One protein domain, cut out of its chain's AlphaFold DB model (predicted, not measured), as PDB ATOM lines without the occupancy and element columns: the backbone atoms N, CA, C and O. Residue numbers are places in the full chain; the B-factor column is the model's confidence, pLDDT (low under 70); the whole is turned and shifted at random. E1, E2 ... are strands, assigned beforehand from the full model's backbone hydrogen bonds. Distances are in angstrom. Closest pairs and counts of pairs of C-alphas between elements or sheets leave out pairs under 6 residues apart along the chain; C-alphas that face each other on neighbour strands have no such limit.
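What this domain is: This is residues 30 to 191 of the 687 residues of an uncharacterized protein of Cyanobacteria bacterium UBA11367 (UniProt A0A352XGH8). Six long, bent strands, E1, E2, E3, E4, E5 and E7, wrap round into a flattened, nearly closed barrel whose seam lies between E2 and E3. The E4 and E5 hairpin reaches to one end of the long axis; at the other end the short E6 is paired with E5, and the loop of residues 155 to 168 follows it. The printed part has 162 residues with no named helix and seven named strands, in order E1 E2 E3 E4 E5 E6 E7, in one branched, twisted, antiparallel sheet; the class is all strand. The whole is compact, with a radius of gyration of the C-alphas of 17.2 A, and elongated, spanning 60 by 33 by 23 A.

How they stand to each other: Start at E1, residues 33 to 45, which forms a hairpin with E2, residues 51 to 64; look at N 35 and O 61, 2.8 A apart, within hydrogen-bond range. On the other side of E1 is E7, residues 169 to 190, antiparallel at 173 degrees, with N 42 and O 177 at 2.8 A. Next find E3, residues 70 to 82, an edge strand like E2; these two have 22 pairs of C-alphas within 8 A, the closest those of Leu 52 and Leu 81 at 5.5 A. E3, E4, residues 94 to 106, E5, residues 112 to 143, and E6, residues 152 to 154, make a meander, each strand the antiparallel neighbour of the one before. Check N 75 and O 100, 2.8 A, for E3 and E4; N 97 and O 122, 2.8 A, for E4 and E5; N 139 and O 154, 2.8 A, for E5 and E6. E5 has three neighbours: E4 and E6 on one side, E7 on the other, with N 123 and O 187 at 2.8 A. E5 bends by 147 degrees at residue 139 and E7 by 124 degrees at residue 173, and these two C-alphas face each other at 4.3 A. E6 and E7 are only just apart, closest 8.3 A.

Where its parts are: Find C-alpha 33 at (-17.255, 15.504, 17.091); from there E1 runs 30.8 A to Pro 45. E2 measures 27.9 A, E3 28.7 A and E4 31.3 A. E5, the longest strand by residues, runs 40.7 A from C-alpha 112 at (1.304, 4.104, 10.783) to Pro 143. E6 measures 6.6 A; E7 runs 30.1 A to C-alpha 190 at (-11.850, 5.267, 22.118).

The domain as a whole: The two C-alphas farthest apart are those of Ala 109 and Pro 163, 59.8 A. The printed part has no cut. The links E3 to E4 and E6 to E7 are long. The mean pLDDT of the printed part is 90.7, and one residue, Gly 147, is under 70.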
ATOM      1  N   PRO A  30     -10.815  10.928  23.817       96.56
ATOM      2  CA  PRO A  30     -12.201  11.360  23.725       96.56
ATOM      3  C   PRO A  30     -12.571  11.701  22.279       96.56
ATOM      4  O   PRO A  30     -11.793  12.328  21.556       96.56
ATOM      5  N   VAL A  31     -13.786  11.335  21.887       96.81
ATOM      6  CA  VAL A  31     -14.436  11.854  20.680       96.81
ATOM      7  C   VAL A  31     -15.042  13.210  21.031       96.81
ATOM      8  O   VAL A  31     -15.677  13.355  22.075       96.81
ATOM      9  N   THR A  32     -14.813  14.211  20.187       97.12
ATOM     10  CA  THR A  32     -15.275  15.601  20.366       97.12
ATOM     11  C   THR A  32     -16.233  16.056  19.269       97.12
ATOM     12  O   THR A  32     -16.778  17.153  19.348       97.12
ATOM     13  N   GLY A  33     -16.413  15.232  18.243       96.81
ATOM     14  CA  GLY A  33     -17.255  15.504  17.091       96.81
ATOM     15  C   GLY A  33     -17.223  14.324  16.131       96.81
ATOM     16  O   GLY A  33     -16.535  13.326  16.360       96.81
ATOM     17  N   GLY A  34     -17.953  14.446  15.031       95.88
ATOM     18  CA  GLY A  34     -18.000  13.409  14.018       95.88
ATOM     19  C   GLY A  34     -19.395  13.149  13.487       95.88
ATOM     20  O   GLY A  34     -20.369  13.793  13.883       95.88
ATOM     21  N   ARG A  35     -19.469  12.176  12.589       96.31
ATOM     22  CA  ARG A  35     -20.691  11.736  11.936       96.31
ATOM     23  C   ARG A  35     -20.635  10.235  11.704       96.31
ATOM     24  O   ARG A  35     -19.567   9.678  11.448       96.31
ATOM     25  N   ILE A  36     -21.793   9.607  11.799       95.81
ATOM     26  CA  ILE A  36     -22.014   8.215  11.443       95.81
ATOM     27  C   ILE A  36     -23.221   8.151  10.517       95.81
ATOM     28  O   ILE A  36     -24.237   8.796  10.775       95.81
ATOM     29  N   THR A  37     -23.105   7.385   9.440       95.62
ATOM     30  CA  THR A  37     -24.246   7.031   8.597       95.62
ATOM     31  C   THR A  37     -24.286   5.527   8.398       95.62
ATOM     32  O   THR A  37     -23.260   4.856   8.529       95.62
ATOM     33  N   GLY A  38     -25.454   4.981   8.085       92.50
ATOM     34  CA  GLY A  38     -25.605   3.577   7.738       92.50
ATOM     35  C   GLY A  38     -27.051   3.126   7.771       92.50
ATOM     36  O   GLY A  38     -27.933   3.921   7.468       92.50
ATOM     37  N   ASP A  39     -27.278   1.871   8.141       92.88
ATOM     38  CA  ASP A  39     -28.614   1.298   8.289       92.88
ATOM     39  C   ASP A  39     -28.891   1.037   9.764       92.88
ATOM     40  O   ASP A  39     -27.988   0.678  10.517       92.88
ATOM     41  N   ALA A  40     -30.131   1.209  10.198       92.69
ATOM     42  CA  ALA A  40     -30.529   0.882  11.557       92.69
ATOM     43  C   ALA A  40     -31.929   0.274  11.592       92.69
ATOM     44  O   ALA A  40     -32.812   0.658  10.823       92.69
ATOM     45  N   GLY A  41     -32.122  -0.660  12.519       93.38
ATOM     46  CA  GLY A  41     -33.419  -1.185  12.917       93.38
ATOM     47  C   GLY A  41     -33.877  -0.506  14.202       93.38
ATOM     48  O   GLY A  41     -33.216  -0.610  15.234       93.38
ATOM     49  N   PHE A  42     -35.024   0.164  14.165       94.94
ATOM     50  CA  PHE A  42     -35.661   0.747  15.341       94.94
ATOM     51  C   PHE A  42     -36.960   0.023  15.648       94.94
ATOM     52  O   PHE A  42     -37.860  -0.036  14.813       94.94
ATOM     53  N   PHE A  43     -37.074  -0.491  16.866       95.50
ATOM     54  CA  PHE A  43     -38.309  -1.069  17.367       95.50
ATOM     55  C   PHE A  43     -39.128   0.001  18.084       95.50
ATOM     56  O   PHE A  43     -38.694   0.552  19.097       95.50
ATOM     57  N   VAL A  44     -40.309   0.301  17.556       96.44
ATOM     58  CA  VAL A  44     -41.277   1.228  18.141       96.44
ATOM     59  C   VAL A  44     -42.331   0.394  18.872       96.44
ATOM     60  O   VAL A  44     -43.154  -0.233  18.203       96.44
ATOM     61  N   PRO A  45     -42.315   0.338  20.215       96.00
ATOM     62  CA  PRO A  45     -43.277  -0.462  20.959       96.00
ATOM     63  C   PRO A  45     -44.674   0.173  20.941       96.00
ATOM     64  O   PRO A  45     -44.809   1.397  20.862       96.00
ATOM     65  N   ASP A  46     -45.712  -0.637  21.140       95.12
ATOM     66  CA  ASP A  46     -47.090  -0.163  21.341       95.12
ATOM     67  C   ASP A  46     -47.183   0.772  22.562       95.12
ATOM     68  O   ASP A  46     -47.935   1.749  22.575       95.12
ATOM     69  N   SER A  47     -46.356   0.509  23.579       91.88
ATOM     70  CA  SER A  47     -46.194   1.333  24.776       91.88
ATOM     71  C   SER A  47     -44.734   1.393  25.217       91.88
ATOM     72  O   SER A  47     -44.054   0.374  25.222       91.88
ATOM     73  N   GLY A  48     -44.262   2.561  25.658       89.56
ATOM     74  CA  GLY A  48     -42.895   2.741  26.157       89.56
ATOM     75  C   GLY A  48     -42.056   3.634  25.248       89.56
ATOM     76  O   GLY A  48     -42.561   4.615  24.707       89.56
ATOM     77  N   ASN A  49     -40.769   3.316  25.114       90.75
ATOM     78  CA  ASN A  49     -39.814   4.096  24.330       90.75
ATOM     79  C   ASN A  49     -39.261   3.272  23.170       90.75
ATOM     80  O   ASN A  49     -38.988   2.080  23.315       90.75
ATOM     81  N   THR A  50     -39.049   3.929  22.033       93.12
ATOM     82  CA  THR A  50     -38.390   3.316  20.875       93.12
ATOM     83  C   THR A  50     -36.997   2.806  21.236       93.12
ATOM     84  O   THR A  50     -36.198   3.505  21.858       93.12
ATOM     85  N   THR A  51     -36.695   1.584  20.820       91.12
ATOM     86  CA  THR A  51     -35.423   0.913  21.086       91.12
ATOM     87  C   THR A  51     -34.615   0.819  19.800       91.12
ATOM     88  O   THR A  51     -35.157   0.494  18.743       91.12
ATOM     89  N   LEU A  52     -33.315   1.106  19.877       91.12
ATOM     90  CA  LEU A  52     -32.391   0.772  18.796       91.12
ATOM     91  C   LEU A  52     -32.140  -0.738  18.850       91.12
ATOM     92  O   LEU A  52     -31.526  -1.216  19.798       91.12
ATOM     93  N   PHE A  53     -32.668  -1.469  17.872       88.25
ATOM     94  CA  PHE A  53     -32.539  -2.922  17.790       88.25
ATOM     95  C   PHE A  53     -31.178  -3.320  17.225       88.25
ATOM     96  O   PHE A  53     -30.484  -4.138  17.817       88.25
ATOM     97  N   ASP A  54     -30.800  -2.702  16.106       87.44
ATOM     98  CA  ASP A  54     -29.544  -2.972  15.412       87.44
ATOM     99  C   ASP A  54     -29.076  -1.730  14.639       87.44
ATOM    100  O   ASP A  54     -29.892  -0.890  14.248       87.44
ATOM    101  N   ALA A  55     -27.768  -1.600  14.427       88.38
ATOM    102  CA  ALA A  55     -27.157  -0.541  13.638       88.38
ATOM    103  C   ALA A  55     -25.934  -1.061  12.875       88.38
ATOM    104  O   ALA A  55     -24.964  -1.533  13.465       88.38
ATOM    105  N   ALA A  56     -25.930  -0.851  11.564       87.94
ATOM    106  CA  ALA A  56     -24.786  -1.047  10.693       87.94
ATOM    107  C   ALA A  56     -24.197   0.310  10.300       87.94
ATOM    108  O   ALA A  56     -24.920   1.234   9.929       87.94
ATOM    109  N   THR A  57     -22.871   0.446  10.346       87.50
ATOM    110  CA  THR A  57     -22.192   1.677   9.916       87.50
ATOM    111  C   THR A  57     -21.764   1.565   8.459       87.50
ATOM    112  O   THR A  57     -20.981   0.675   8.125       87.50
ATOM    113  N   ARG A  58     -22.213   2.494   7.617       83.38
ATOM    114  CA  ARG A  58     -21.691   2.694   6.261       83.38
ATOM    115  C   ARG A  58     -20.552   3.696   6.274       83.38
ATOM    116  O   ARG A  58     -19.448   3.318   5.931       83.38
ATOM    117  N   THR A  59     -20.773   4.927   6.737       89.75
ATOM    118  CA  THR A  59     -19.691   5.914   6.885       89.75
ATOM    119  C   THR A  59     -19.447   6.243   8.349       89.75
ATOM    120  O   THR A  59     -20.376   6.342   9.153       89.75
ATOM    121  N   LEU A  60     -18.173   6.415   8.705       93.81
ATOM    122  CA  LEU A  60     -17.753   6.810  10.041       93.81
ATOM    123  C   LEU A  60     -16.657   7.865   9.953       93.81
ATOM    124  O   LEU A  60     -15.591   7.640   9.381       93.81
ATOM    125  N   ARG A  61     -16.892   8.995  10.614       94.50
ATOM    126  CA  ARG A  61     -15.905  10.053  10.807       94.50
ATOM    127  C   ARG A  61     -15.901  10.447  12.273       94.50
ATOM    128  O   ARG A  61     -16.862  11.050  12.733       94.50
ATOM    129  N   LEU A  62     -14.835  10.128  13.003       96.06
ATOM    130  CA  LEU A  62     -14.637  10.557  14.387       96.06
ATOM    131  C   LEU A  62     -13.664  11.730  14.421       96.06
ATOM    132  O   LEU A  62     -12.555  11.647  13.895       96.06
ATOM    133  N   GLU A  63     -14.063  12.812  15.077       96.19
ATOM    134  CA  GLU A  63     -13.190  13.935  15.392       96.19
ATOM    135  C   GLU A  63     -12.729  13.803  16.842       96.19
ATOM    136  O   GLU A  63     -13.531  13.608  17.757       96.19
ATOM    137  N   THR A  64     -11.424  13.909  17.058       95.94
ATOM    138  CA  THR A  64     -10.801  13.801  18.379       95.94
ATOM    139  C   THR A  64      -9.779  14.927  18.558       95.94
ATOM    140  O   THR A  64      -9.312  15.493  17.564       95.94
ATOM    141  N   PRO A  65      -9.310  15.206  19.789       94.88
ATOM    142  CA  PRO A  65      -8.170  16.101  20.002       94.88
ATOM    143  C   PRO A  65      -6.886  15.643  19.291       94.88
ATOM    144  O   PRO A  65      -5.970  16.438  19.093       94.88
ATOM    145  N   ASN A  66      -6.821  14.365  18.908       93.44
ATOM    146  CA  ASN A  66      -5.669  13.734  18.281       93.44
ATOM    147  C   ASN A  66      -5.758  13.710  16.743       93.44
ATOM    148  O   ASN A  66      -4.853  13.178  16.102       93.44
ATOM    149  N   GLY A  67      -6.819  14.269  16.152       94.19
ATOM    150  CA  GLY A  67      -7.068  14.294  14.708       94.19
ATOM    151  C   GLY A  67      -8.408  13.665  14.324       94.19
ATOM    152  O   GLY A  67      -9.235  13.351  15.187       94.19
ATOM    153  N   VAL A  68      -8.611  13.471  13.020       94.12
ATOM    154  CA  VAL A  68      -9.811  12.847  12.447       94.12
ATOM    155  C   VAL A  68      -9.482  11.431  12.004       94.12
ATOM    156  O   VAL A  68      -8.495  11.210  11.300       94.12
ATOM    157  N   THR A  69     -10.295  10.460  12.413       90.31
ATOM    158  CA  THR A  69     -10.108   9.068  11.996       90.31
ATOM    159  C   THR A  69     -10.227   8.932  10.483       90.31
ATOM    160  O   THR A  69     -11.180   9.434   9.888       90.31
ATOM    161  N   VAL A  70      -9.285   8.208   9.883       79.31
ATOM    162  CA  VAL A  70      -9.280   7.837   8.463       79.31
ATOM    163  C   VAL A  70      -9.403   6.324   8.358       79.31
ATOM    164  O   VAL A  70      -8.897   5.616   9.234       79.31
ATOM    165  N   ASP A  71     -10.098   5.834   7.333       79.62
ATOM    166  CA  ASP A  71     -10.269   4.397   7.053       79.62
ATOM    167  C   ASP A  71     -10.716   3.580   8.280       79.62
ATOM    168  O   ASP A  71     -10.320   2.428   8.467       79.62
ATOM    169  N   SER A  72     -11.465   4.211   9.187       85.94
ATOM    170  CA  SER A  72     -11.846   3.597  10.454       85.94
ATOM    171  C   SER A  72     -13.224   2.985  10.337       85.94
ATOM    172  O   SER A  72     -14.148   3.587   9.796       85.94
ATOM    173  N   ARG A  73     -13.351   1.778  10.868       86.88
ATOM    174  CA  ARG A  73     -14.562   0.976  10.838       86.88
ATOM    175  C   ARG A  73     -15.017   0.728  12.263       86.88
ATOM    176  O   ARG A  73     -14.217   0.298  13.091       86.88
ATOM    177  N   PHE A  74     -16.286   0.993  12.538       90.62
ATOM    178  CA  PHE A  74     -16.896   0.747  13.837       90.62
ATOM    179  C   PHE A  74     -17.958  -0.333  13.684       90.62
ATOM    180  O   PHE A  74     -18.779  -0.260  12.784       90.62
ATOM    181  N   ILE A  75     -17.921  -1.349  14.535       86.19
ATOM    182  CA  ILE A  75     -18.908  -2.427  14.557       86.19
ATOM    183  C   ILE A  75     -19.702  -2.248  15.846       86.19
ATOM    184  O   ILE A  75     -19.168  -2.571  16.913       86.19
ATOM    185  N   PRO A  76     -20.916  -1.679  15.786       86.31
ATOM    186  CA  PRO A  76     -21.782  -1.580  16.948       86.31
ATOM    187  C   PRO A  76     -22.125  -2.987  17.437       86.31
ATOM    188  O   PRO A  76     -22.483  -3.856  16.653       86.31
ATOM    189  N   THR A  77     -21.995  -3.217  18.737       78.62
ATOM    190  CA  THR A  77     -22.414  -4.464  19.393       78.62
ATOM    191  C   THR A  77     -23.542  -4.227  20.381       78.62
ATOM    192  O   THR A  77     -24.264  -5.151  20.734       78.62
ATOM    193  N   VAL A  78     -23.680  -2.989  20.856       80.38
ATOM    194  CA  VAL A  78     -24.768  -2.555  21.726       80.38
ATOM    195  C   VAL A  78     -25.216  -1.163  21.312       80.38
ATOM    196  O   VAL A  78     -24.401  -0.294  20.993       80.38
ATOM    197  N   GLY A  79     -26.522  -0.936  21.339       85.31
ATOM    198  CA  GLY A  79     -27.129   0.338  20.991       85.31
ATOM    199  C   GLY A  79     -28.196   0.713  22.003       85.31
ATOM    200  O   GLY A  79     -28.987  -0.124  22.424       85.31
ATOM    201  N   VAL A  80     -28.223   1.980  22.399       87.75
ATOM    202  CA  VAL A  80     -29.297   2.544  23.215       87.75
ATOM    203  C   VAL A  80     -29.772   3.815  22.542       87.75
ATOM    204  O   VAL A  80     -28.975   4.704  22.244       87.75
ATOM    205  N   LEU A  81     -31.079   3.911  22.328       91.44
ATOM    206  CA  LEU A  81     -31.741   5.158  21.987       91.44
ATOM    207  C   LEU A  81     -32.433   5.675  23.248       91.44
ATOM    208  O   LEU A  81     -33.080   4.915  23.960       91.44
ATOM    209  N   ASN A  82     -32.327   6.973  23.501       88.06
ATOM    210  CA  ASN A  82     -33.080   7.682  24.529       88.06
ATOM    211  C   ASN A  82     -34.088   8.612  23.836       88.06
ATOM    212  O   ASN A  82     -33.903   9.836  23.852       88.06
ATOM    213  N   PRO A  83     -35.101   8.061  23.142       80.25
ATOM    214  CA  PRO A  83     -36.061   8.873  22.414       80.25
ATOM    215  C   PRO A  83     -37.039   9.534  23.382       80.25
ATOM    216  O   PRO A  83     -37.224   9.112  24.525       80.25
ATOM    217  N   ILE A  84     -37.744  10.539  22.876       80.38
ATOM    218  CA  ILE A  84     -38.922  11.074  23.553       80.38
ATOM    219  C   ILE A  84     -40.156  10.339  23.004       80.38
ATOM    220  O   ILE A  84     -40.730  10.767  21.998       80.38
ATOM    221  N   GLY A  85     -40.545   9.242  23.670       84.00
ATOM    222  CA  GLY A  85     -41.776   8.473  23.426       84.00
ATOM    223  C   GLY A  85     -41.652   7.263  22.483       84.00
ATOM    224  O   GLY A  85     -40.562   6.897  22.038       84.00
ATOM    225  N   ASN A  86     -42.799   6.655  22.163       89.12
ATOM    226  CA  ASN A  86     -42.975   5.520  21.247       89.12
ATOM    227  C   ASN A  86     -43.232   5.988  19.807       89.12
ATOM    228  O   ASN A  86     -44.310   5.819  19.240       89.12
ATOM    229  N   ARG A  87     -42.233   6.621  19.203       95.00
ATOM    230  CA  ARG A  87     -42.308   7.087  17.813       95.00
ATOM    231  C   ARG A  87     -41.044   6.733  17.056       95.00
ATOM    232  O   ARG A  87     -39.997   6.506  17.660       95.00
ATOM    233  N   LEU A  88     -41.122   6.766  15.730       95.25
ATOM    234  CA  LEU A  88     -39.926   6.725  14.897       95.25
ATOM    235  C   LEU A  88     -38.897   7.772  15.367       95.25
ATOM    236  O   LEU A  88     -39.296   8.871  15.789       95.25
ATOM    237  N   PRO A  89     -37.592   7.450  15.306       95.88
ATOM    238  CA  PRO A  89     -36.550   8.412  15.635       95.88
ATOM    239  C   PRO A  89     -36.659   9.655  14.751       95.88
ATOM    240  O   PRO A  89     -36.885   9.558  13.545       95.88
ATOM    241  N   VAL A  90     -36.479  10.826  15.352       95.81
ATOM    242  CA  VAL A  90     -36.450  12.114  14.646       95.81
ATOM    243  C   VAL A  90     -35.159  12.860  14.952       95.81
ATOM    244  O   VAL A  90     -34.431  12.530  15.891       95.81
ATOM    245  N   ALA A  91     -34.889  13.900  14.164       96.69
ATOM    246  CA  ALA A  91     -33.756  14.787  14.379       96.69
ATOM    247  C   ALA A  91     -33.714  15.311  15.827       96.69
ATOM    248  O   ALA A  91     -34.699  15.853  16.332       96.69
ATOM    249  N   GLY A  92     -32.563  15.180  16.482       95.88
ATOM    250  CA  GLY A  92     -32.334  15.613  17.860       95.88
ATOM    251  C   GLY A  92     -32.482  14.520  18.921       95.88
ATOM    252  O   GLY A  92     -32.005  14.732  20.039       95.88
ATOM    253  N   ASP A  93     -33.066  13.360  18.593       96.56
ATOM    254  CA  ASP A  93     -33.058  12.208  19.502       96.56
ATOM    255  C   ASP A  93     -31.609  11.793  19.797       96.56
ATOM    256  O   ASP A  93     -30.721  11.905  18.949       96.56
ATOM    257  N   ARG A  94     -31.339  11.349  21.026       96.38
ATOM    258  CA  ARG A  94     -29.981  11.022  21.481       96.38
ATOM    259  C   ARG A  94     -29.856   9.548  21.796       96.38
ATOM    260  O   ARG A  94     -30.821   8.919  22.212       96.38
ATOM    261  N   GLY A  95     -28.650   9.022  21.673       94.94
ATOM    262  CA  GLY A  95     -28.357   7.646  22.039       94.94
ATOM    263  C   GLY A  95     -26.872   7.400  22.236       94.94
ATOM    264  O   GLY A  95     -26.058   8.326  22.193       94.94
ATOM    265  N   SER A  96     -26.531   6.140  22.457       94.75
ATOM    266  CA  SER A  96     -25.157   5.663  22.545       94.75
ATOM    267  C   SER A  96     -24.999   4.349  21.796       94.75
ATOM    268  O   SER A  96     -25.857   3.475  21.890       94.75
ATOM    269  N   LEU A  97     -23.877   4.195  21.105       93.81
ATOM    270  CA  LEU A  97     -23.416   2.949  20.515       93.81
ATOM    271  C   LEU A  97     -22.166   2.494  21.266       93.81
ATOM    272  O   LEU A  97     -21.224   3.265  21.431       93.81
ATOM    273  N   GLY A  98     -22.141   1.247  21.708       91.00
ATOM    274  CA  GLY A  98     -20.929   0.557  22.130       91.00
ATOM    275  C   GLY A  98     -20.538  -0.452  21.061       91.00
ATOM    276  O   GLY A  98     -21.404  -1.042  20.420       91.00
ATOM    277  N   GLY A  99     -19.243  -0.626  20.837       90.81
ATOM    278  CA  GLY A  99     -18.768  -1.524  19.800       90.81
ATOM    279  C   GLY A  99     -17.257  -1.567  19.697       90.81
ATOM    280  O   GLY A  99     -16.534  -1.118  20.591       90.81
ATOM    281  N   PHE A 100     -16.781  -2.082  18.572       89.75
ATOM    282  CA  PHE A 100     -15.363  -2.237  18.295       89.75
ATOM    283  C   PHE A 100     -14.931  -1.357  17.128       89.75
ATOM    284  O   PHE A 100     -15.519  -1.404  16.050       89.75
ATOM    285  N   LEU A 101     -13.892  -0.556  17.344       93.19
ATOM    286  CA  LEU A 101     -13.273   0.293  16.336       93.19
ATOM    287  C   LEU A 101     -11.990  -0.364  15.821       93.19
ATOM    288  O   LEU A 101     -11.109  -0.747  16.593       93.19
ATOM    289  N   SER A 102     -11.862  -0.431  14.507       87.94
ATOM    290  CA  SER A 102     -10.657  -0.870  13.807       87.94
ATOM    291  C   SER A 102     -10.238   0.204  12.815       87.94
ATOM    292  O   SER A 102     -11.075   0.932  12.287       87.94
ATOM    293  N   GLY A 103      -8.943   0.329  12.555       88.88
ATOM    294  CA  GLY A 103      -8.430   1.352  11.657       88.88
ATOM    295  C   GLY A 103      -6.927   1.526  11.782       88.88
ATOM    296  O   GLY A 103      -6.189   0.617  12.167       88.88
ATOM    297  N   ARG A 104      -6.461   2.724  11.439       87.38
ATOM    298  CA  ARG A 104      -5.046   3.088  11.477       87.38
ATOM    299  C   ARG A 104      -4.884   4.472  12.085       87.38
ATOM    300  O   ARG A 104      -5.540   5.425  11.671       87.38
ATOM    301  N   GLY A 105      -3.993   4.571  13.061       90.75
ATOM    302  CA  GLY A 105      -3.482   5.835  13.577       90.75
ATOM    303  C   GLY A 105      -2.012   6.010  13.213       90.75
ATOM    304  O   GLY A 105      -1.466   5.259  12.405       90.75
ATOM    305  N   PHE A 106      -1.364   6.987  13.832       91.44
ATOM    306  CA  PHE A 106       0.047   7.298  13.649       91.44
ATOM    307  C   PHE A 106       0.709   7.544  15.002       91.44
ATOM    308  O   PHE A 106       0.106   8.144  15.893       91.44
ATOM    309  N   ASP A 107       1.944   7.089  15.176       90.88
ATOM    310  CA  ASP A 107       2.730   7.416  16.365       90.88
ATOM    311  C   ASP A 107       3.259   8.867  16.320       90.88
ATOM    312  O   ASP A 107       3.013   9.634  15.384       90.88
ATOM    313  N   SER A 108       4.012   9.276  17.345       88.44
ATOM    314  CA  SER A 108       4.617  10.614  17.398       88.44
ATOM    315  C   SER A 108       5.666  10.876  16.310       88.44
ATOM    316  O   SER A 108       5.996  12.037  16.076       88.44
ATOM    317  N   ALA A 109       6.203   9.830  15.677       89.19
ATOM    318  CA  ALA A 109       7.148   9.919  14.568       89.19
ATOM    319  C   ALA A 109       6.446   9.908  13.194       89.19
ATOM    320  O   ALA A 109       7.110  10.077  12.173       89.19
ATOM    321  N   GLY A 110       5.117   9.760  13.163       85.94
ATOM    322  CA  GLY A 110       4.324   9.694  11.939       85.94
ATOM    323  C   GLY A 110       4.281   8.305  11.299       85.94
ATOM    324  O   GLY A 110       3.792   8.183  10.177       85.94
ATOM    325  N   ASN A 111       4.760   7.257  11.975       84.00
ATOM    326  CA  ASN A 111       4.644   5.894  11.460       84.00
ATOM    327  C   ASN A 111       3.210   5.386  11.644       84.00
ATOM    328  O   ASN A 111       2.620   5.623  12.702       84.00
ATOM    329  N   PRO A 112       2.641   4.666  10.661       83.25
ATOM    330  CA  PRO A 112       1.304   4.104  10.783       83.25
ATOM    331  C   PRO A 112       1.259   3.006  11.855       83.25
ATOM    332  O   PRO A 112       2.079   2.091  11.857       83.25
ATOM    333  N   VAL A 113       0.254   3.070  12.726       86.06
ATOM    334  CA  VAL A 113      -0.029   2.079  13.769       86.06
ATOM    335  C   VAL A 113      -1.437   1.524  13.532       86.06
ATOM    336  O   VAL A 113      -2.418   2.226  13.809       86.06
ATOM    337  N   PRO A 114      -1.578   0.306  12.977       84.38
ATOM    338  CA  PRO A 114      -2.883  -0.324  12.837       84.38
ATOM    339  C   PRO A 114      -3.438  -0.705  14.214       84.38
ATOM    340  O   PRO A 114      -2.690  -1.075  15.118       84.38
ATOM    341  N   PHE A 115      -4.756  -0.645  14.359       86.19
ATOM    342  CA  PHE A 115      -5.466  -1.149  15.527       86.19
ATOM    343  C   PHE A 115      -6.729  -1.883  15.081       86.19
ATOM    344  O   PHE A 115      -7.342  -1.540  14.070       86.19
ATOM    345  N   SER A 116      -7.113  -2.912  15.827       89.00
ATOM    346  CA  SER A 116      -8.294  -3.719  15.529       89.00
ATOM    347  C   SER A 116      -9.011  -4.081  16.816       89.00
ATOM    348  O   SER A 116      -8.356  -4.322  17.830       89.00
ATOM    349  N   GLY A 117     -10.342  -4.116  16.769       82.62
ATOM    350  CA  GLY A 117     -11.143  -4.590  17.890       82.62
ATOM    351  C   GLY A 117     -11.076  -3.677  19.114       82.62
ATOM    352  O   GLY A 117     -11.198  -4.161  20.234       82.62
ATOM    353  N   VAL A 118     -10.829  -2.374  18.940       90.06
ATOM    354  CA  VAL A 118     -10.687  -1.448  20.068       90.06
ATOM    355  C   VAL A 118     -12.064  -1.120  20.641       90.06
ATOM    356  O   VAL A 118     -12.859  -0.481  19.945       90.06
ATOM    357  N   PRO A 119     -12.347  -1.451  21.914       91.69
ATOM    358  CA  PRO A 119     -13.603  -1.074  22.546       91.69
ATOM    359  C   PRO A 119     -13.813   0.437  22.473       91.69
ATOM    360  O   PRO A 119     -12.944   1.225  22.862       91.69
ATOM    361  N   THR A 120     -14.955   0.837  21.930       94.56
ATOM    362  CA  THR A 120     -15.289   2.233  21.665       94.56
ATOM    363  C   THR A 120     -16.749   2.482  22.016       94.56
ATOM    364  O   THR A 120     -17.629   1.693  21.675       94.56
ATOM    365  N   THR A 121     -17.008   3.596  22.697       95.12
ATOM    366  CA  THR A 121     -18.362   4.066  23.005       95.12
ATOM    367  C   THR A 121     -18.574   5.411  22.337       95.12
ATOM    368  O   THR A 121     -17.789   6.333  22.545       95.12
ATOM    369  N   LEU A 122     -19.634   5.539  21.550       96.75
ATOM    370  CA  LEU A 122     -19.987   6.736  20.802       96.75
ATOM    371  C   LEU A 122     -21.362   7.213  21.249       96.75
ATOM    372  O   LEU A 122     -22.345   6.496  21.100       96.75
ATOM    373  N   ASN A 123     -21.456   8.432  21.761       97.38
ATOM    374  CA  ASN A 123     -22.749   9.078  21.938       97.38
ATOM    375  C   ASN A 123     -23.138   9.728  20.619       97.38
ATOM    376  O   ASN A 123     -22.310  10.390  19.991       97.38
ATOM    377  N   PHE A 124     -24.397   9.583  20.229       97.31
ATOM    378  CA  PHE A 124     -24.903  10.130  18.982       97.31
ATOM    379  C   PHE A 124     -26.131  11.015  19.192       97.31
ATOM    380  O   PHE A 124     -26.850  10.919  20.189       97.31
ATOM    381  N   THR A 125     -26.359  11.916  18.243       97.50
ATOM    382  CA  THR A 125     -27.597  12.683  18.089       97.50
ATOM    383  C   THR A 125     -28.103  12.478  16.673       97.50
ATOM    384  O   THR A 125     -27.393  12.801  15.723       97.50
ATOM    385  N   VAL A 126     -29.305  11.923  16.540       97.38
ATOM    386  CA  VAL A 126     -29.927  11.613  15.252       97.38
ATOM    387  C   VAL A 126     -30.078  12.894  14.440       97.38
ATOM    388  O   VAL A 126     -30.608  13.888  14.934       97.38
ATOM    389  N   ASN A 127     -29.619  12.865  13.194       97.69
ATOM    390  CA  ASN A 127     -29.882  13.897  12.197       97.69
ATOM    391  C   ASN A 127     -31.144  13.538  11.415       97.69
ATOM    392  O   ASN A 127     -32.054  14.354  11.287       97.69
ATOM    393  N   SER A 128     -31.214  12.298  10.932       97.31
ATOM    394  CA  SER A 128     -32.368  11.769  10.212       97.31
ATOM    395  C   SER A 128     -32.419  10.249  10.286       97.31
ATOM    396  O   SER A 128     -31.383   9.587  10.325       97.31
ATOM    397  N   PHE A 129     -33.630   9.707  10.225       96.94
ATOM    398  CA  PHE A 129     -33.891   8.299   9.965       96.94
ATOM    399  C   PHE A 129     -34.966   8.201   8.882       96.94
ATOM    400  O   PHE A 129     -36.010   8.846   8.997       96.94
ATOM    401  N   THR A 130     -34.698   7.434   7.827       96.81
ATOM    402  CA  THR A 130     -35.628   7.232   6.709       96.81
ATOM    403  C   THR A 130     -35.927   5.742   6.576       96.81
ATOM    404  O   THR A 130     -35.065   5.009   6.096       96.81
ATOM    405  N   PRO A 131     -37.115   5.271   6.992       94.00
ATOM    406  CA  PRO A 131     -37.478   3.871   6.832       94.00
ATOM    407  C   PRO A 131     -37.676   3.551   5.346       94.00
ATOM    408  O   PRO A 131     -38.515   4.165   4.684       94.00
ATOM    409  N   ASP A 132     -36.904   2.605   4.822       88.50
ATOM    410  CA  ASP A 132     -36.881   2.237   3.398       88.50
ATOM    411  C   ASP A 132     -37.003   0.719   3.161       88.50
ATOM    412  O   ASP A 132     -37.412   0.310   2.074       88.50
ATOM    413  N   ILE A 133     -36.766  -0.114   4.182       75.31
ATOM    414  CA  ILE A 133     -36.884  -1.583   4.105       75.31
ATOM    415  C   ILE A 133     -38.222  -2.131   4.637       75.31
ATOM    416  O   ILE A 133     -38.368  -3.330   4.860       75.31
ATOM    417  N   GLY A 134     -39.231  -1.267   4.783       80.94
ATOM    418  CA  GLY A 134     -40.566  -1.635   5.262       80.94
ATOM    419  C   GLY A 134     -40.676  -1.685   6.788       80.94
ATOM    420  O   GLY A 134     -39.816  -1.180   7.514       80.94
ATOM    421  N   PHE A 135     -41.782  -2.248   7.276       89.50
ATOM    422  CA  PHE A 135     -42.048  -2.412   8.702       89.50
ATOM    423  C   PHE A 135     -42.550  -3.823   8.998       89.50
ATOM    424  O   PHE A 135     -43.129  -4.476   8.128       89.50
ATOM    425  N   LEU A 136     -42.334  -4.279  10.227       88.38
ATOM    426  CA  LEU A 136     -42.726  -5.612  10.667       88.38
ATOM    427  C   LEU A 136     -43.260  -5.557  12.099       88.38
ATOM    428  O   LEU A 136     -42.575  -5.088  13.004       88.38
ATOM    429  N   GLU A 137     -44.486  -6.031  12.291       94.06
ATOM    430  CA  GLU A 137     -45.104  -6.147  13.613       94.06
ATOM    431  C   GLU A 137     -44.605  -7.406  14.335       94.06
ATOM    432  O   GLU A 137     -44.365  -8.444  13.714       94.06
ATOM    433  N   GLY A 138     -44.440  -7.325  15.654       92.50
ATOM    434  CA  GLY A 138     -43.969  -8.445  16.459       92.50
ATOM    435  C   GLY A 138     -43.760  -8.103  17.929       92.50
ATOM    436  O   GLY A 138     -44.180  -7.051  18.410       92.50
ATOM    437  N   THR A 139     -43.102  -9.004  18.648       91.94
ATOM    438  CA  THR A 139     -42.711  -8.827  20.046       91.94
ATOM    439  C   THR A 139     -41.193  -8.722  20.143       91.94
ATOM    440  O   THR A 139     -40.471  -9.627  19.723       91.94
ATOM    441  N   LEU A 140     -40.698  -7.634  20.731       93.75
ATOM    442  CA  LEU A 140     -39.302  -7.488  21.115       93.75
ATOM    443  C   LEU A 140     -39.101  -7.988  22.546       93.75
ATOM    444  O   LEU A 140     -39.730  -7.486  23.477       93.75
ATOM    445  N   ILE A 141     -38.192  -8.943  22.711       90.31
ATOM    446  CA  ILE A 141     -37.707  -9.427  23.999       90.31
ATOM    447  C   ILE A 141     -36.394  -8.705  24.308       90.31
ATOM    448  O   ILE A 141     -35.412  -8.854  23.580       90.31
ATOM    449  N   THR A 142     -36.365  -7.922  25.380       87.94
ATOM    450  CA  THR A 142     -35.191  -7.151  25.819       87.94
ATOM    451  C   THR A 142     -34.793  -7.540  27.235       87.94
ATOM    452  O   THR A 142     -35.682  -7.805  28.038       87.94
ATOM    453  N   PRO A 143     -33.502  -7.553  27.605       85.25
ATOM    454  CA  PRO A 143     -33.130  -7.735  29.004       85.25
ATOM    455  C   PRO A 143     -33.610  -6.552  29.858       85.25
ATOM    456  O   PRO A 143     -33.488  -5.399  29.442       85.25
ATOM    457  N   THR A 144     -34.080  -6.826  31.078       87.81
ATOM    458  CA  THR A 144     -34.509  -5.787  32.039       87.81
ATOM    459  C   THR A 144     -33.347  -4.892  32.481       87.81
ATOM    460  O   THR A 144     -33.538  -3.736  32.855       87.81
ATOM    461  N   VAL A 145     -32.118  -5.415  32.418       81.94
ATOM    462  CA  VAL A 145     -30.876  -4.667  32.638       81.94
ATOM    463  C   VAL A 145     -30.192  -4.444  31.283       81.94
ATOM    464  O   VAL A 145     -29.702  -5.406  30.690       81.94
ATOM    465  N   PRO A 146     -30.118  -3.201  30.771       76.00
ATOM    466  CA  PRO A 146     -29.504  -2.926  29.477       76.00
ATOM    467  C   PRO A 146     -28.074  -3.474  29.368       76.00
ATOM    468  O   PRO A 146     -27.241  -3.240  30.242       76.00
ATOM    469  N   GLY A 147     -27.786  -4.177  28.270       68.94
ATOM    470  CA  GLY A 147     -26.453  -4.700  27.957       68.94
ATOM    471  C   GLY A 147     -26.097  -6.057  28.577       68.94
ATOM    472  O   GLY A 147     -25.000  -6.542  28.316       68.94
ATOM    473  N   THR A 148     -26.980  -6.696  29.355       74.81
ATOM    474  CA  THR A 148     -26.728  -8.061  29.869       74.81
ATOM    475  C   THR A 148     -26.998  -9.161  28.840       74.81
ATOM    476  O   THR A 148     -26.477 -10.264  28.981       74.81
ATOM    477  N   ALA A 149     -27.780  -8.868  27.799       75.88
ATOM    478  CA  ALA A 149     -28.047  -9.749  26.665       75.88
ATOM    479  C   ALA A 149     -28.420  -8.932  25.416       75.88
ATOM    480  O   ALA A 149     -28.793  -7.760  25.515       75.88
ATOM    481  N   SER A 150     -28.348  -9.558  24.240       77.94
ATOM    482  CA  SER A 150     -28.848  -8.960  22.998       77.94
ATOM    483  C   SER A 150     -30.379  -9.020  22.943       77.94
ATOM    484  O   SER A 150     -30.960 -10.018  23.376       77.94
ATOM    485  N   PRO A 151     -31.047  -7.985  22.405       83.19
ATOM    486  CA  PRO A 151     -32.484  -8.028  22.187       83.19
ATOM    487  C   PRO A 151     -32.844  -9.053  21.099       83.19
ATOM    488  O   PRO A 151     -32.098  -9.245  20.141       83.19
ATOM    489  N   ILE A 152     -34.007  -9.694  21.228       86.94
ATOM    490  CA  ILE A 152     -34.523 -10.683  20.272       86.94
ATOM    491  C   ILE A 152     -35.870 -10.195  19.756       86.94
ATOM    492  O   ILE A 152     -36.781  -9.945  20.538       86.94
ATOM    493  N   PHE A 153     -36.019 -10.086  18.439       88.75
ATOM    494  CA  PHE A 153     -37.293  -9.744  17.820       88.75
ATOM    495  C   PHE A 153     -37.984 -10.999  17.279       88.75
ATOM    496  O   PHE A 153     -37.411 -11.746  16.484       88.75
ATOM    497  N   LEU A 154     -39.231 -11.213  17.692       85.25
ATOM    498  CA  LEU A 154     -40.093 -12.276  17.192       85.25
ATOM    499  C   LEU A 154     -41.191 -11.652  16.321       85.25
ATOM    500  O   LEU A 154     -41.952 -10.837  16.837       85.25
ATOM    501  N   PRO A 155     -41.350 -12.044  15.045       89.81
ATOM    502  CA  PRO A 155     -42.399 -11.530  14.155       89.81
ATOM    503  C   PRO A 155     -43.770 -12.156  14.449       89.81
ATOM    504  O   PRO A 155     -44.491 -12.613  13.565       89.81
ATOM    505  N   VAL A 156     -44.108 -12.234  15.731       83.88
ATOM    506  CA  VAL A 156     -45.369 -12.732  16.261       83.88
ATOM    507  C   VAL A 156     -45.780 -11.766  17.354       83.88
ATOM    508  O   VAL A 156     -44.990 -11.480  18.247       83.88
ATOM    509  N   LEU A 157     -47.009 -11.262  17.283       89.69
ATOM    510  CA  LEU A 157     -47.572 -10.422  18.334       89.69
ATOM    511  C   LEU A 157     -47.979 -11.267  19.544       89.69
ATOM    512  O   LEU A 157     -48.541 -12.355  19.403       89.69
ATOM    513  N   GLY A 158     -47.763 -10.721  20.740       88.31
ATOM    514  CA  GLY A 158     -48.196 -11.329  21.994       88.31
ATOM    515  C   GLY A 158     -47.361 -12.532  22.421       88.31
ATOM    516  O   GLY A 158     -47.901 -13.428  23.072       88.31
ATOM    517  N   ALA A 159     -46.072 -12.577  22.069       86.19
ATOM    518  CA  ALA A 159     -45.178 -13.562  22.662       86.19
ATOM    519  C   ALA A 159     -45.122 -13.345  24.182       86.19
ATOM    520  O   ALA A 159     -44.895 -12.229  24.653       86.19
ATOM    521  N   THR A 160     -45.360 -14.407  24.951       89.81
ATOM    522  CA  THR A 160     -45.333 -14.352  26.414       89.81
ATOM    523  C   THR A 160     -44.089 -15.033  26.957       89.81
ATOM    524  O   THR A 160     -43.626 -16.063  26.451       89.81
ATOM    525  N   LEU A 161     -43.545 -14.440  28.015       85.56
ATOM    526  CA  LEU A 161     -42.419 -14.978  28.758       85.56
ATOM    527  C   LEU A 161     -42.927 -15.909  29.860       85.56
ATOM    528  O   LEU A 161     -43.952 -15.652  30.494       85.56
ATOM    529  N   SER A 162     -42.204 -17.002  30.110       89.56
ATOM    530  CA  SER A 162     -42.438 -17.786  31.323       89.56
ATOM    531  C   SER A 162     -42.171 -16.935  32.577       89.56
ATOM    532  O   SER A 162     -41.320 -16.041  32.523       89.56
ATOM    533  N   PRO A 163     -42.774 -17.255  33.739       89.00
ATOM    534  CA  PRO A 163     -42.496 -16.538  34.987       89.00
ATOM    535  C   PRO A 163     -41.009 -16.506  35.380       89.00
ATOM    536  O   PRO A 163     -40.573 -15.612  36.098       89.00
ATOM    537  N   ALA A 164     -40.218 -17.486  34.929       81.81
ATOM    538  CA  ALA A 164     -38.779 -17.529  35.176       81.81
ATOM    539  C   ALA A 164     -37.978 -16.590  34.261       81.81
ATOM    540  O   ALA A 164     -36.898 -16.161  34.657       81.81
ATOM    541  N   SER A 165     -38.489 -16.280  33.069       85.19
ATOM    542  CA  SER A 165     -37.863 -15.362  32.111       85.19
ATOM    543  C   SER A 165     -38.268 -13.910  32.368       85.19
ATOM    544  O   SER A 165     -37.435 -13.019  32.247       85.19
ATOM    545  N   ASP A 166     -39.520 -13.687  32.778       90.00
ATOM    546  CA  ASP A 166     -40.131 -12.364  33.011       90.00
ATOM    547  C   ASP A 166     -39.460 -11.569  34.153       90.00
ATOM    548  O   ASP A 166     -39.677 -10.378  34.330       90.00
ATOM    549  N   ILE A 167     -38.592 -12.217  34.942       87.94
ATOM    550  CA  ILE A 167     -37.756 -11.538  35.947       87.94
ATOM    551  C   ILE A 167     -36.513 -10.853  35.358       87.94
ATOM    552  O   ILE A 167     -35.914  -9.997  36.008       87.94
ATOM    553  N   SER A 168     -36.064 -11.271  34.174       89.50
ATOM    554  CA  SER A 168     -34.792 -10.842  33.569       89.50
ATOM    555  C   SER A 168     -34.964 -10.270  32.170       89.50
ATOM    556  O   SER A 168     -34.026  -9.678  31.636       89.50
ATOM    557  N   PHE A 169     -36.149 -10.427  31.588       92.06
ATOM    558  CA  PHE A 169     -36.485  -9.950  30.262       92.06
ATOM    559  C   PHE A 169     -37.876  -9.330  30.267       92.06
ATOM    560  O   PHE A 169     -38.766  -9.820  30.951       92.06
ATOM    561  N   ASP A 170     -38.042  -8.306  29.443       93.94
ATOM    562  CA  ASP A 170     -39.320  -7.702  29.109       93.94
ATOM    563  C   ASP A 170     -39.715  -8.137  27.695       93.94
ATOM    564  O   ASP A 170     -38.873  -8.157  26.795       93.94
ATOM    565  N   ALA A 171     -40.993  -8.451  27.481       94.31
ATOM    566  CA  ALA A 171     -41.557  -8.712  26.157       94.31
ATOM    567  C   ALA A 171     -42.557  -7.613  25.789       94.31
ATOM    568  O   ALA A 171     -43.611  -7.479  26.409       94.31
ATOM    569  N   ASN A 172     -42.230  -6.831  24.762       96.12
ATOM    570  CA  ASN A 172     -43.024  -5.687  24.327       96.12
ATOM    571  C   ASN A 172     -43.496  -5.885  22.889       96.12
ATOM    572  O   ASN A 172     -42.682  -6.148  22.009       96.12
ATOM    573  N   ASN A 173     -44.794  -5.735  22.634       96.81
ATOM    574  CA  ASN A 173     -45.322  -5.702  21.270       96.81
ATOM    575  C   ASN A 173     -45.019  -4.363  20.600       96.81
ATOM    576  O   ASN A 173     -44.882  -3.339  21.275       96.81
ATOM    577  N   GLY A 174     -44.905  -4.379  19.277       96.25
ATOM    578  CA  GLY A 174     -44.723  -3.180  18.478       96.25
ATOM    579  C   GLY A 174     -44.259  -3.488  17.067       96.25
ATOM    580  O   GLY A 174     -44.449  -4.591  16.551       96.25
ATOM    581  N   THR A 175     -43.602  -2.505  16.465       96.38
ATOM    582  CA  THR A 175     -43.208  -2.547  15.059       96.38
ATOM    583  C   THR A 175     -41.732  -2.229  14.911       96.38
ATOM    584  O   THR A 175     -41.265  -1.186  15.370       96.38
ATOM    585  N   ILE A 176     -40.984  -3.102  14.238       95.75
ATOM    586  CA  ILE A 176     -39.620  -2.801  13.812       95.75
ATOM    587  C   ILE A 176     -39.641  -2.097  12.454       95.75
ATOM    588  O   ILE A 176     -40.308  -2.530  11.514       95.75
ATOM    589  N   TYR A 177     -38.907  -0.994  12.371       95.38
ATOM    590  CA  TYR A 177     -38.671  -0.223  11.162       95.38
ATOM    591  C   TYR A 177     -37.192  -0.263  10.859       95.38
ATOM    592  O   TYR A 177     -36.377   0.111  11.701       95.38
ATOM    593  N   GLY A 178     -36.847  -0.678   9.653       93.69
ATOM    594  CA  GLY A 178     -35.478  -0.589   9.195       93.69
ATOM    595  C   GLY A 178     -35.301   0.532   8.181       93.69
ATOM    596  O   GLY A 178     -36.210   0.826   7.397       93.69
ATOM    597  N   GLY A 179     -34.119   1.136   8.179       92.38
ATOM    598  CA  GLY A 179     -33.671   1.925   7.044       92.38
ATOM    599  C   GLY A 179     -32.468   2.805   7.307       92.38
ATOM    600  O   GLY A 179     -31.741   2.622   8.285       92.38
ATOM    601  N   SER A 180     -32.270   3.765   6.411       94.12
ATOM    602  CA  SER A 180     -31.101   4.637   6.412       94.12
ATOM    603  C   SER A 180     -31.085   5.582   7.627       94.12
ATOM    604  O   SER A 180     -32.051   6.302   7.899       94.12
ATOM    605  N   PHE A 181     -29.959   5.620   8.336       94.19
ATOM    606  CA  PHE A 181     -29.715   6.380   9.562       94.19
ATOM    607  C   PHE A 181     -28.510   7.318   9.410       94.19
ATOM    608  O   PHE A 181     -27.462   6.925   8.902       94.19
ATOM    609  N   ASP A 182     -28.647   8.559   9.884       97.25
ATOM    610  CA  ASP A 182     -27.582   9.568   9.952       97.25
ATOM    611  C   ASP A 182     -27.588  10.215  11.338       97.25
ATOM    612  O   ASP A 182     -28.639  10.654  11.820       97.25
ATOM    613  N   ALA A 183     -26.423  10.304  11.976       97.75
ATOM    614  CA  ALA A 183     -26.266  10.957  13.265       97.75
ATOM    615  C   ALA A 183     -24.922  11.670  13.432       97.75
ATOM    616  O   ALA A 183     -23.872  11.231  12.959       97.75
ATOM    617  N   ASN A 184     -24.948  12.757  14.202       98.12
ATOM    618  CA  ASN A 184     -23.748  13.425  14.694       98.12
ATOM    619  C   ASN A 184     -23.206  12.702  15.925       98.12
ATOM    620  O   ASN A 184     -23.978  12.182  16.728       98.12
ATOM    621  N   LEU A 185     -21.890  12.751  16.120       97.50
ATOM    622  CA  LEU A 185     -21.188  12.107  17.230       97.50
ATOM    623  C   LEU A 185     -20.584  13.154  18.179       97.50
ATOM    624  O   LEU A 185     -19.389  13.432  18.111       97.50
ATOM    625  N   PRO A 186     -21.383  13.792  19.056       97.12
ATOM    626  CA  PRO A 186     -20.906  14.892  19.894       97.12
ATOM    627  C   PRO A 186     -19.903  14.469  20.974       97.12
ATOM    628  O   PRO A 186     -19.212  15.320  21.527       97.12
ATOM    629  N   SER A 187     -19.868  13.186  21.348       97.31
ATOM    630  CA  SER A 187     -18.930  12.685  22.353       97.31
ATOM    631  C   SER A 187     -18.739  11.173  22.268       97.31
ATOM    632  O   SER A 187     -19.487  10.475  21.588       97.31
ATOM    633  N   GLY A 188     -17.742  10.661  22.981       96.56
ATOM    634  CA  GLY A 188     -17.420   9.240  23.022       96.56
ATOM    635  C   GLY A 188     -16.026   8.996  23.582       96.56
ATOM    636  O   GLY A 188     -15.301   9.941  23.902       96.56
ATOM    637  N   LEU A 189     -15.647   7.731  23.700       95.75
ATOM    638  CA  LEU A 189     -14.348   7.288  24.195       95.75
ATOM    639  C   LEU A 189     -13.830   6.158  23.309       95.75
ATOM    640  O   LEU A 189     -14.530   5.172  23.089       95.75
ATOM    641  N   ILE A 190     -12.595   6.303  22.836       95.44
ATOM    642  CA  ILE A 190     -11.850   5.267  22.118       95.44
ATOM    643  C   ILE A 190     -10.773   4.743  23.066       95.44
ATOM    644  O   ILE A 190      -9.961   5.524  23.579       95.44
ATOM    645  N   ASN A 191     -10.733   3.429  23.288       92.81
ATOM    646  CA  ASN A 191      -9.752   2.804  24.176       92.81
ATOM    647  C   ASN A 191      -8.369   2.622  23.512       92.81
ATOM    648  O   ASN A 191      -7.821   1.524  23.465       92.81
TER     649      ASN A 191